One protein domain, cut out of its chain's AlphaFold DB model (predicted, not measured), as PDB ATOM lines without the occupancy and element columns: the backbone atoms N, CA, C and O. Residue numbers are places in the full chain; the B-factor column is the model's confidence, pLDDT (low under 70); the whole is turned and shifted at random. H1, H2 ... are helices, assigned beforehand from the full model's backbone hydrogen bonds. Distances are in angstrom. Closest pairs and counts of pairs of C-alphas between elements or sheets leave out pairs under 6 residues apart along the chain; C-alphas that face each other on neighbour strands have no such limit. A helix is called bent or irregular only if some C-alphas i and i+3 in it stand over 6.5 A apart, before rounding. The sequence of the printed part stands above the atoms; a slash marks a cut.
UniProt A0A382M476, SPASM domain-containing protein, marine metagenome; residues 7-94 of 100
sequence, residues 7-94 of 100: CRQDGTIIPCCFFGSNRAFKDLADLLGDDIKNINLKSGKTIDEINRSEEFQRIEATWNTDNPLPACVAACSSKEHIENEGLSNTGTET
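AT A GLANCE: This is residues 7 to 94 of the 100 residues of the protein "SPASM domain-containing protein" of marine metagenome (UniProt A0A382M476). An elongated helical body is built round H2, sharply kinked near residue 32: H4 crosses it, H1 and H5 gather near its first end, and H3 sits near its last. Residues 77 to 94, with no named element, loop beyond H5. The 88 printed residues, all helix by class, hold five named helices, H1 to H5; the whole is compact, radius of gyration of the C-alphas 13.2 A, spans 41 by 26 by 20 A.

IN THESE COORDINATES: Find C-alpha 22 at (-2.095, -20.445, 20.166); H2 runs to residue 39, 16.2 A, irregular, with C-alphas 31 and 34 9.4 A apart. H4 is residues 54 to 64, 15.5 A. H1 is residues 17 to 20, H3 47 to 51, and H5 70 to 76, ending at (-5.203, -38.788, 21.066).

HOW THE PARTS SIT: H2, the hub, touches H4, closest C-alphas Leu 32 and Glu 55, 6.8 A, at a steep tilt of 44 degrees, opposite ways. H1 touches H5, closest C-alphas Phe 18 and Ala 71, 6.3 A. In H3 and H5 every O i to N i+4 pair is within hydrogen-bond range, in H2 8 of 14, in H4 5 of 7; H1 is too short.

THE WHOLE: The printed part has no cut and no long link; pLDDT is under 70 in residues 77 to 94.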
ATOM      1  N   CYS A   7     -14.325 -23.438  24.681       94.50
ATOM      2  CA  CYS A   7     -14.535 -22.096  24.155       94.50
ATOM      3  C   CYS A   7     -13.293 -21.257  24.457       94.50
ATOM      4  O   CYS A   7     -12.842 -21.195  25.604       94.50
ATOM      5  N   ARG A   8     -12.723 -20.630  23.428       94.56
ATOM      6  CA  ARG A   8     -11.630 -19.666  23.575       94.56
ATOM      7  C   ARG A   8     -12.167 -18.326  24.082       94.56
ATOM      8  O   ARG A   8     -13.350 -18.019  23.965       94.56
ATOM      9  N   GLN A   9     -11.272 -17.492  24.611       94.06
ATOM     10  CA  GLN A   9     -11.623 -16.178  25.166       94.06
ATOM     11  C   GLN A   9     -12.319 -15.247  24.152       94.06
ATOM     12  O   GLN A   9     -13.103 -14.386  24.542       94.06
ATOM     13  N   ASP A  10     -12.055 -15.415  22.857       94.62
ATOM     14  CA  ASP A  10     -12.652 -14.637  21.764       94.62
ATOM     15  C   ASP A  10     -14.026 -15.164  21.298       94.62
ATOM     16  O   ASP A  10     -14.625 -14.598  20.375       94.62
ATOM     17  N   GLY A  11     -14.530 -16.228  21.932       95.56
ATOM     18  CA  GLY A  11     -15.783 -16.892  21.588       95.56
ATOM     19  C   GLY A  11     -15.649 -17.968  20.511       95.56
ATOM     20  O   GLY A  11     -16.670 -18.473  20.048       95.56
ATOM     21  N   THR A  12     -14.433 -18.313  20.078       97.12
ATOM     22  CA  THR A  12     -14.222 -19.392  19.106       97.12
ATOM     23  C   THR A  12     -14.381 -20.750  19.789       97.12
ATOM     24  O   THR A  12     -13.687 -21.041  20.767       97.12
ATOM     25  N   ILE A  13     -15.296 -21.583  19.291       96.38
ATOM     26  CA  ILE A  13     -15.503 -22.946  19.785       96.38
ATOM     27  C   ILE A  13     -14.459 -23.854  19.143       96.38
ATOM     28  O   ILE A  13     -14.268 -23.836  17.933       96.38
ATOM     29  N   ILE A  14     -13.770 -24.639  19.963       94.75
ATOM     30  CA  ILE A  14     -12.711 -25.558  19.548       94.75
ATOM     31  C   ILE A  14     -13.101 -27.003  19.890       94.75
ATOM     32  O   ILE A  14     -13.791 -27.230  20.892       94.75
ATOM     33  N   PRO A  15     -12.658 -27.991  19.091       89.94
ATOM     34  CA  PRO A  15     -13.106 -29.385  19.195       89.94
ATOM     35  C   PRO A  15     -12.717 -30.050  20.519       89.94
ATOM     36  O   PRO A  15     -13.431 -30.912  21.024       89.94
ATOM     37  N   CYS A  16     -11.597 -29.634  21.112       89.19
ATOM     38  CA  CYS A  16     -11.156 -30.080  22.425       89.19
ATOM     39  C   CYS A  16     -10.186 -29.070  23.055       89.19
ATOM     40  O   CYS A  16      -9.655 -28.185  22.378       89.19
ATOM     41  N   CYS A  17      -9.911 -29.213  24.353       87.00
ATOM     42  CA  CYS A  17      -9.036 -28.300  25.094       87.00
ATOM     43  C   CYS A  17      -7.576 -28.271  24.602       87.00
ATOM     44  O   CYS A  17      -6.882 -27.283  24.847       87.00
ATOM     45  N   PHE A  18      -7.108 -29.288  23.868       87.88
ATOM     46  CA  PHE A  18      -5.749 -29.313  23.312       87.88
ATOM     47  C   PHE A  18      -5.510 -28.232  22.246       87.88
ATOM     48  O   PHE A  18      -4.379 -27.783  22.074       87.88
ATOM     49  N   PHE A  19      -6.579 -27.708  21.637       91.00
ATOM     50  CA  PHE A  19      -6.550 -26.539  20.744       91.00
ATOM     51  C   PHE A  19      -6.606 -25.192  21.494       91.00
ATOM     52  O   PHE A  19      -6.781 -24.127  20.897       91.00
ATOM     53  N   GLY A  20      -6.466 -25.214  22.823       88.19
ATOM     54  CA  GLY A  20      -6.406 -24.012  23.652       88.19
ATOM     55  C   GLY A  20      -5.113 -23.213  23.465       88.19
ATOM     56  O   GLY A  20      -5.120 -21.989  23.606       88.19
ATOM     57  N   SER A  21      -4.006 -23.864  23.090       88.62
ATOM     58  CA  SER A  21      -2.745 -23.171  22.799       88.62
ATOM     59  C   SER A  21      -2.854 -22.350  21.506       88.62
ATOM     60  O   SER A  21      -3.597 -22.703  20.592       88.62
ATOM     61  N   ASN A  22      -2.107 -21.246  21.399       90.25
ATOM     62  CA  ASN A  22      -2.095 -20.445  20.166       90.25
ATOM     63  C   ASN A  22      -1.492 -21.208  18.978       90.25
ATOM     64  O   ASN A  22      -1.887 -20.950  17.848       90.25
ATOM     65  N   ARG A  23      -0.569 -22.149  19.226       88.38
ATOM     66  CA  ARG A  23       0.043 -22.980  18.180       88.38
ATOM     67  C   ARG A  23      -0.978 -23.950  17.588       88.38
ATOM     68  O   ARG A  23      -1.250 -23.866  16.401       88.38
ATOM     69  N   ALA A  24      -1.626 -24.763  18.423       90.94
ATOM     70  CA  ALA A  24      -2.656 -25.692  17.955       90.94
ATOM     71  C   ALA A  24      -3.852 -24.958  17.331       90.94
ATOM     72  O   ALA A  24      -4.419 -25.407  16.340       90.94
ATOM     73  N   PHE A  25      -4.225 -23.795  17.874       94.12
ATOM     74  CA  PHE A  25      -5.261 -22.967  17.262       94.12
ATOM     75  C   PHE A  25      -4.854 -22.418  15.891       94.12
ATOM     76  O   PHE A  25      -5.705 -22.320  15.011       94.12
ATOM     77  N   LYS A  26      -3.574 -22.084  15.684       95.19
ATOM     78  CA  LYS A  26      -3.080 -21.674  14.369       95.19
ATOM     79  C   LYS A  26      -3.258 -22.799  13.348       95.19
ATOM     80  O   LYS A  26      -3.761 -22.522  12.271       95.19
ATOM     81  N   ASP A  27      -2.944 -24.043  13.706       94.25
ATOM     82  CA  ASP A  27      -3.145 -25.193  12.811       94.25
ATOM     83  C   ASP A  27      -4.631 -25.356  12.433       94.25
ATOM     84  O   ASP A  27      -4.967 -25.630  11.283       94.25
ATOM     85  N   LEU A  28      -5.538 -25.114  13.390       94.06
ATOM     86  CA  LEU A  28      -6.986 -25.100  13.149       94.06
ATOM     87  C   LEU A  28      -7.399 -23.977  12.181       94.06
ATOM     88  O   LEU A  28      -8.198 -24.197  11.271       94.06
ATOM     89  N   ALA A  29      -6.864 -22.772  12.384       95.81
ATOM     90  CA  ALA A  29      -7.129 -21.614  11.537       95.81
ATOM     91  C   ALA A  29      -6.556 -21.792  10.123       95.81
ATOM     92  O   ALA A  29      -7.216 -21.421   9.160       95.81
ATOM     93  N   ASP A  30      -5.379 -22.402   9.985       96.56
ATOM     94  CA  ASP A  30      -4.777 -22.715   8.689       96.56
ATOM     95  C   ASP A  30      -5.615 -23.769   7.933       96.56
ATOM     96  O   ASP A  30      -5.833 -23.632   6.730       96.56
ATOM     97  N   LEU A  31      -6.139 -24.788   8.634       95.56
ATOM     98  CA  LEU A  31      -7.011 -25.821   8.053       95.56
ATOM     99  C   LEU A  31      -8.348 -25.256   7.545       95.56
ATOM    100  O   LEU A  31      -8.849 -25.673   6.495       95.56
ATOM    101  N   LEU A  32      -8.971 -24.373   8.326       96.06
ATOM    102  CA  LEU A  32     -10.305 -23.843   8.033       96.06
ATOM    103  C   LEU A  32     -10.273 -22.576   7.172       96.06
ATOM    104  O   LEU A  32     -11.245 -22.301   6.471       96.06
ATOM    105  N   GLY A  33      -9.179 -21.815   7.193       96.88
ATOM    106  CA  GLY A  33      -9.086 -20.526   6.517       96.88
ATOM    107  C   GLY A  33     -10.187 -19.571   6.983       96.88
ATOM    108  O   GLY A  33     -10.449 -19.433   8.179       96.88
ATOM    109  N   ASP A  34     -10.878 -18.944   6.032       97.12
ATOM    110  CA  ASP A  34     -11.959 -17.991   6.310       97.12
ATOM    111  C   ASP A  34     -13.169 -18.615   7.026       97.12
ATOM    112  O   ASP A  34     -13.943 -17.889   7.662       97.12
ATOM    113  N   ASP A  35     -13.329 -19.941   6.968       97.75
ATOM    114  CA  ASP A  35     -14.436 -20.654   7.614       97.75
ATOM    115  C   ASP A  35     -14.279 -20.708   9.141       97.75
ATOM    116  O   ASP A  35     -15.242 -20.979   9.856       97.75
ATOM    117  N   ILE A  36     -13.109 -20.346   9.686       97.06
ATOM    118  CA  ILE A  36     -12.883 -20.266  11.138       97.06
ATOM    119  C   ILE A  36     -13.900 -19.349  11.843       97.06
ATOM    120  O   ILE A  36     -14.269 -19.570  12.997       97.06
ATOM    121  N   LYS A  37     -14.420 -18.332  11.143       96.81
ATOM    122  CA  LYS A  37     -15.453 -17.431  11.679       96.81
ATOM    123  C   LYS A  37     -16.779 -18.148  11.959       96.81
ATOM    124  O   LYS A  37     -17.536 -17.706  12.819       96.81
ATOM    125  N   ASN A  38     -17.053 -19.251  11.260       97.56
ATOM    126  CA  ASN A  38     -18.312 -19.990  11.345       97.56
ATOM    127  C   ASN A  38     -18.400 -20.864  12.601       97.56
ATOM    128  O   ASN A  38     -19.499 -21.290  12.954       97.56
ATOM    129  N   ILE A  39     -17.272 -21.092  13.284       96.75
ATOM    130  CA  ILE A  39     -17.208 -21.788  14.575       96.75
ATOM    131  C   ILE A  39     -17.053 -20.821  15.761       96.75
ATOM    132  O   ILE A  39     -16.828 -21.242  16.894       96.75
ATOM    133  N   ASN A  40     -17.185 -19.511  15.530       97.50
ATOM    134  CA  ASN A  40     -17.232 -18.504  16.588       97.50
ATOM    135  C   ASN A  40     -18.683 -18.202  16.989       97.50
ATOM    136  O   ASN A  40     -19.568 -18.126  16.138       97.50
ATOM    137  N   LEU A  41     -18.929 -17.953  18.277       96.50
ATOM    138  CA  LEU A  41     -20.255 -17.587  18.799       96.50
ATOM    139  C   LEU A  41     -20.834 -16.303  18.171       96.50
ATOM    140  O   LEU A  41     -22.047 -16.114  18.148       96.50
ATOM    141  N   LYS A  42     -19.993 -15.427  17.607       96.75
ATOM    142  CA  LYS A  42     -20.416 -14.234  16.854       96.75
ATOM    143  C   LYS A  42     -21.001 -14.552  15.474       96.75
ATOM    144  O   LYS A  42     -21.562 -13.655  14.854       96.75
ATOM    145  N   SER A  43     -20.898 -15.794  14.998       95.75
ATOM    146  CA  SER A  43     -21.538 -16.239  13.749       95.75
ATOM    147  C   SER A  43     -23.069 -16.256  13.826       95.75
ATOM    148  O   SER A  43     -23.728 -16.348  12.794       95.75
ATOM    149  N   GLY A  44     -23.638 -16.185  15.034       95.62
ATOM    150  CA  GLY A  44     -25.073 -16.328  15.278       95.62
ATOM    151  C   GLY A  44     -25.531 -17.778  15.467       95.62
ATOM    152  O   GLY A  44     -26.695 -17.988  15.794       95.62
ATOM    153  N   LYS A  45     -24.634 -18.764  15.310       96.12
ATOM    154  CA  LYS A  45     -24.908 -20.181  15.581       96.12
ATOM    155  C   LYS A  45     -24.808 -20.501  17.075       96.12
ATOM    156  O   LYS A  45     -23.959 -19.975  17.797       96.12
ATOM    157  N   THR A  46     -25.642 -21.426  17.526       95.75
ATOM    158  CA  THR A  46     -25.520 -22.086  18.827       95.75
ATOM    159  C   THR A  46     -24.334 -23.055  18.848       95.75
ATOM    160  O   THR A  46     -23.837 -23.491  17.811       95.75
ATOM    161  N   ILE A  47     -23.899 -23.453  20.046       94.00
ATOM    162  CA  ILE A  47     -22.826 -24.448  20.204       94.00
ATOM    163  C   ILE A  47     -23.196 -25.790  19.545       94.00
ATOM    164  O   ILE A  47     -22.333 -26.429  18.952       94.00
ATOM    165  N   ASP A  48     -24.465 -26.211  19.608       93.44
ATOM    166  CA  ASP A  48     -24.926 -27.465  18.988       93.44
ATOM    167  C   ASP A  48     -24.869 -27.401  17.452       93.44
ATOM    168  O   ASP A  48     -24.422 -28.347  16.804       93.44
ATOM    169  N   GLU A  49     -25.239 -26.260  16.862       95.75
ATOM    170  CA  GLU A  49     -25.106 -26.026  15.419       95.75
ATOM    171  C   GLU A  49     -23.640 -25.973  14.979       95.75
ATOM    172  O   GLU A  49     -23.297 -26.517  13.931       95.75
ATOM    173  N   ILE A  50     -22.762 -25.366  15.784       95.62
ATOM    174  CA  ILE A  50     -21.316 -25.359  15.527       95.62
ATOM    175  C   ILE A  50     -20.756 -26.784  15.586       95.62
ATOM    176  O   ILE A  50     -20.010 -27.185  14.699       95.62
ATOM    177  N   ASN A  51     -21.159 -27.589  16.567       90.44
ATOM    178  CA  ASN A  51     -20.682 -28.965  16.706       90.44
ATOM    179  C   ASN A  51     -21.088 -29.873  15.530       90.44
ATOM    180  O   ASN A  51     -20.373 -30.807  15.188       90.44
ATOM    181  N   ARG A  52     -22.239 -29.606  14.901       92.69
ATOM    182  CA  ARG A  52     -22.721 -30.353  13.722       92.69
ATOM    183  C   ARG A  52     -22.260 -29.767  12.386       92.69
ATOM    184  O   ARG A  52     -22.615 -30.308  11.340       92.69
ATOM    185  N   SER A  53     -21.513 -28.668  12.419       95.12
ATOM    186  CA  SER A  53     -21.112 -27.915  11.233       95.12
ATOM    187  C   SER A  53     -20.110 -28.664  10.349       95.12
ATOM    188  O   SER A  53     -19.409 -29.574  10.799       95.12
ATOM    189  N   GLU A  54     -20.022 -28.262   9.082       96.62
ATOM    190  CA  GLU A  54     -19.050 -28.814   8.133       96.62
ATOM    191  C   GLU A  54     -17.606 -28.529   8.572       96.62
ATOM    192  O   GLU A  54     -16.715 -29.338   8.325       96.62
ATOM    193  N   GLU A  55     -17.361 -27.426   9.283       96.25
ATOM    194  CA  GLU A  55     -16.046 -27.086   9.825       96.25
ATOM    195  C   GLU A  55     -15.586 -28.101  10.876       96.25
ATOM    196  O   GLU A  55     -14.452 -28.581  10.826       96.25
ATOM    197  N   PHE A  56     -16.474 -28.489  11.795       92.62
ATOM    198  CA  PHE A  56     -16.182 -29.531  12.783       92.62
ATOM    199  C   PHE A  56     -16.012 -30.905  12.130       92.62
ATOM    200  O   PHE A  56     -15.105 -31.653  12.496       92.62
ATOM    201  N   GLN A  57     -16.807 -31.215  11.103       92.12
ATOM    202  CA  GLN A  57     -16.633 -32.442  10.322       92.12
ATOM    203  C   GLN A  57     -15.291 -32.466   9.574       92.12
ATOM    204  O   GLN A  57     -14.645 -33.509   9.533       92.12
ATOM    205  N   ARG A  58     -14.830 -31.330   9.028       93.75
ATOM    206  CA  ARG A  58     -13.509 -31.203   8.382       93.75
ATOM    207  C   ARG A  58     -12.367 -31.433   9.364       93.75
ATOM    208  O   ARG A  58     -11.415 -32.122   9.013       93.75
ATOM    209  N   ILE A  59     -12.467 -30.887  10.576       91.88
ATOM    210  CA  ILE A  59     -11.487 -31.124  11.645       91.88
ATOM    211  C   ILE A  59     -11.400 -32.623  11.957       91.88
ATOM    212  O   ILE A  59     -10.309 -33.191  11.928       91.88
ATOM    213  N   GLU A  60     -12.536 -33.278  12.206       87.31
ATOM    214  CA  GLU A  60     -12.583 -34.717  12.501       87.31
ATOM    215  C   GLU A  60     -12.107 -35.567  11.313       87.31
ATOM    216  O   GLU A  60     -11.421 -36.570  11.498       87.31
ATOM    217  N   ALA A  61     -12.390 -35.151  10.077       89.50
ATOM    218  CA  ALA A  61     -11.953 -35.862   8.880       89.50
ATOM    219  C   ALA A  61     -10.423 -35.929   8.738       89.50
ATOM    220  O   ALA A  61      -9.937 -36.867   8.105       89.50
ATOM    221  N   THR A  62      -9.662 -35.008   9.352       89.25
ATOM    222  CA  THR A  62      -8.184 -35.030   9.306       89.25
ATOM    223  C   THR A  62      -7.588 -36.327   9.858       89.25
ATOM    224  O   THR A  62      -6.533 -36.750   9.389       89.25
ATOM    225  N   TRP A  63      -8.292 -37.017  10.764       81.75
ATOM    226  CA  TRP A  63      -7.911 -38.338  11.280       81.75
ATOM    227  C   TRP A  63      -7.793 -39.420  10.210       81.75
ATOM    228  O   TRP A  63      -7.032 -40.366  10.379       81.75
ATOM    229  N   ASN A  64      -8.555 -39.296   9.125       82.56
ATOM    230  CA  ASN A  64      -8.594 -40.283   8.047       82.56
ATOM    231  C   ASN A  64      -7.685 -39.892   6.873       82.56
ATOM    232  O   ASN A  64      -7.872 -40.381   5.760       82.56
ATOM    233  N   THR A  65      -6.743 -38.973   7.093       82.62
ATOM    234  CA  THR A  65      -5.796 -38.495   6.080       82.62
ATOM    235  C   THR A  65      -4.364 -38.823   6.487       82.62
ATOM    236  O   THR A  65      -4.094 -39.065   7.661       82.62
ATOM    237  N   ASP A  66      -3.431 -38.742   5.537       80.50
ATOM    238  CA  ASP A  66      -1.998 -38.901   5.820       80.50
ATOM    239  C   ASP A  66      -1.409 -37.733   6.642       80.50
ATOM    240  O   ASP A  66      -0.267 -37.807   7.084       80.50
ATOM    241  N   ASN A  67      -2.173 -36.652   6.856       82.19
ATOM    242  CA  ASN A  67      -1.741 -35.445   7.566       82.19
ATOM    243  C   ASN A  67      -2.765 -35.021   8.642       82.19
ATOM    244  O   ASN A  67      -3.421 -33.984   8.496       82.19
ATOM    245  N   PRO A  68      -2.933 -35.798   9.728       86.81
ATOM    246  CA  PRO A  68      -3.770 -35.396  10.855       86.81
ATOM    247  C   PRO A  68      -3.228 -34.136  11.546       86.81
ATOM    248  O   PRO A  68      -2.027 -33.860  11.529       86.81
ATOM    249  N   LEU A  69      -4.108 -33.380  12.214       89.19
ATOM    250  CA  LEU A  69      -3.690 -32.217  13.004       89.19
ATOM    251  C   LEU A  69      -2.672 -32.633  14.090       89.19
ATOM    252  O   LEU A  69      -2.940 -33.585  14.830       89.19
ATOM    253  N   PRO A  70      -1.549 -31.909  14.273       88.31
ATOM    254  CA  PRO A  70      -0.506 -32.300  15.230       88.31
ATOM    255  C   PRO A  70      -1.013 -32.470  16.668       88.31
ATOM    256  O   PRO A  70      -0.623 -33.407  17.362       88.31
ATOM    257  N   ALA A  71      -1.923 -31.594  17.108       85.94
ATOM    258  CA  ALA A  71      -2.544 -31.696  18.428       85.94
ATOM    259  C   ALA A  71      -3.381 -32.978  18.584       85.94
ATOM    260  O   ALA A  71      -3.388 -33.570  19.659       85.94
ATOM    261  N   CYS A  72      -4.041 -33.440  17.516       85.31
ATOM    262  CA  CYS A  72      -4.767 -34.709  17.515       85.31
ATOM    263  C   CYS A  72      -3.805 -35.890  17.680       85.31
ATOM    264  O   CYS A  72      -4.032 -36.739  18.539       85.31
ATOM    265  N   VAL A  73      -2.697 -35.908  16.932       83.56
ATOM    266  CA  VAL A  73      -1.688 -36.975  17.044       83.56
ATOM    267  C   VAL A  73      -1.110 -37.039  18.454       83.56
ATOM    268  O   VAL A  73      -1.106 -38.098  19.078       83.56
ATOM    269  N   ALA A  74      -0.671 -35.899  18.986       78.50
ATOM    270  CA  ALA A  74       0.002 -35.854  20.277       78.50
ATOM    271  C   ALA A  74      -0.931 -36.149  21.464       78.50
ATOM    272  O   ALA A  74      -0.502 -36.726  22.460       78.50
ATOM    273  N   ALA A  75      -2.200 -35.741  21.389       78.94
ATOM    274  CA  ALA A  75      -3.150 -35.926  22.483       78.94
ATOM    275  C   ALA A  75      -3.885 -37.269  22.458       78.94
ATOM    276  O   ALA A  75      -4.293 -37.764  23.510       78.94
ATOM    277  N   CYS A  76      -4.151 -37.797  21.264       77.00
ATOM    278  CA  CYS A  76      -5.203 -38.788  21.066       77.00
ATOM    279  C   CYS A  76      -4.750 -40.048  20.316       77.00
ATOM    280  O   CYS A  76      -5.497 -41.029  20.331       77.00
ATOM    281  N   SER A  77      -3.563 -40.070  19.701       69.25
ATOM    282  CA  SER A  77      -3.041 -41.293  19.084       69.25
ATOM    283  C   SER A  77      -2.414 -42.259  20.101       69.25
ATOM    284  O   SER A  77      -1.972 -41.868  21.182       69.25
ATOM    285  N   SER A  78      -2.365 -43.554  19.753       54.09
ATOM    286  CA  SER A  78      -1.599 -44.565  20.494       54.09
ATOM    287  C   SER A  78      -0.091 -44.290  20.385       54.09
ATOM    288  O   SER A  78       0.355 -43.595  19.472       54.09
ATOM    289  N   LYS A  79       0.713 -44.871  21.291       53.41
ATOM    290  CA  LYS A  79       2.188 -44.738  21.304       53.41
ATOM    291  C   LYS A  79       2.861 -45.011  19.948       53.41
ATOM    292  O   LYS A  79       3.957 -44.524  19.726       53.41
ATOM    293  N   GLU A  80       2.205 -45.752  19.061       50.78
ATOM    294  CA  GLU A  80       2.694 -46.133  17.730       50.78
ATOM    295  C   GLU A  80       2.681 -44.977  16.711       50.78
ATOM    296  O   GLU A  80       3.411 -45.039  15.733       50.78
ATOM    297  N   HIS A  81       1.917 -43.900  16.945       50.72
ATOM    298  CA  HIS A  81       1.975 -42.669  16.134       50.72
ATOM    299  C   HIS A  81       2.788 -41.545  16.800       50.72
ATOM    300  O   HIS A  81       2.934 -40.459  16.236       50.72
ATOM    301  N   ILE A  82       3.318 -41.786  18.004       51.75
ATOM    302  CA  ILE A  82       4.230 -40.879  18.707       51.75
ATOM    303  C   ILE A  82       5.656 -41.175  18.216       51.75
ATOM    304  O   ILE A  82       6.526 -41.557  18.984       51.75
ATOM    305  N   GLU A  83       5.913 -41.032  16.914       47.78
ATOM    306  CA  GLU A  83       7.295 -41.045  16.396       47.78
ATOM    307  C   GLU A  83       7.984 -39.679  16.575       47.78
ATOM    308  O   GLU A  83       9.162 -39.515  16.275       47.78
ATOM    309  N   ASN A  84       7.265 -38.688  17.114       51.28
ATOM    310  CA  ASN A  84       7.798 -37.375  17.449       51.28
ATOM    311  C   ASN A  84       7.804 -37.179  18.971       51.28
ATOM    312  O   ASN A  84       6.931 -36.517  19.533       51.28
ATOM    313  N   GLU A  85       8.828 -37.724  19.641       54.00
ATOM    314  CA  GLU A  85       9.112 -37.496  21.075       54.00
ATOM    315  C   GLU A  85       9.208 -35.998  21.440       54.00
ATOM    316  O   GLU A  85       9.145 -35.619  22.609       54.00
ATOM    317  N   GLY A  86       9.332 -35.128  20.434       57.06
ATOM    318  CA  GLY A  86       9.416 -33.686  20.582       57.06
ATOM    319  C   GLY A  86       8.089 -32.941  20.735       57.06
ATOM    320  O   GLY A  86       8.169 -31.748  20.975       57.06
ATOM    321  N   LEU A  87       6.895 -33.540  20.612       56.50
ATOM    322  CA  LEU A  87       5.618 -32.799  20.693       56.50
ATOM    323  C   LEU A  87       4.819 -33.127  21.963       56.50
ATOM    324  O   LEU A  87       4.570 -34.282  22.288       56.50
ATOM    325  N   SER A  88       4.380 -32.090  22.673       61.97
ATOM    326  CA  SER A  88       3.467 -32.189  23.809       61.97
ATOM    327  C   SER A  88       2.033 -32.437  23.343       61.97
ATOM    328  O   SER A  88       1.686 -32.172  22.193       61.97
ATOM    329  N   ASN A  89       1.155 -32.831  24.266       60.84
ATOM    330  CA  ASN A  89      -0.263 -33.103  23.999       60.84
ATOM    331  C   ASN A  89      -1.023 -31.901  23.391       60.84
ATOM    332  O   ASN A  89      -2.141 -32.052  22.924       60.84
ATOM    333  N   THR A  90      -0.454 -30.691  23.397       60.69
ATOM    334  CA  THR A  90      -1.021 -29.496  22.741       60.69
ATOM    335  C   THR A  90      -0.330 -29.153  21.416       60.69
ATOM    336  O   THR A  90      -0.440 -28.017  20.950       60.69
ATOM    337  N   GLY A  91       0.436 -30.085  20.837       56.88
ATOM    338  CA  GLY A  91       1.216 -29.892  19.610       56.88
ATOM    339  C   GLY A  91       2.392 -28.920  19.761       56.88
ATOM    340  O   GLY A  91       2.885 -28.385  18.770       56.88
ATOM    341  N   THR A  92       2.821 -28.628  20.993       58.06
ATOM    342  CA  THR A  92       3.945 -27.715  21.259       58.06
ATOM    343  C   THR A  92       5.238 -28.506  21.361       58.06
ATOM    344  O   THR A  92       5.239 -29.558  21.985       58.06
ATOM    345  N   GLU A  93       6.345 -27.999  20.817       59.88
ATOM    346  CA  GLU A  93       7.650 -28.622  21.046       59.88
ATOM    347  C   GLU A  93       7.988 -28.702  22.542       59.88
ATOM    348  O   GLU A  93       8.024 -27.692  23.250       59.88
ATOM    349  N   THR A  94       8.233 -29.913  23.029       55.59
ATOM    350  CA  THR A  94       8.683 -30.185  24.385       55.59
ATOM    351  C   THR A  94      10.187 -29.941  24.441       55.59
ATOM    352  O   THR A  94      10.987 -30.859  24.301       55.59
TER     353      THR A  94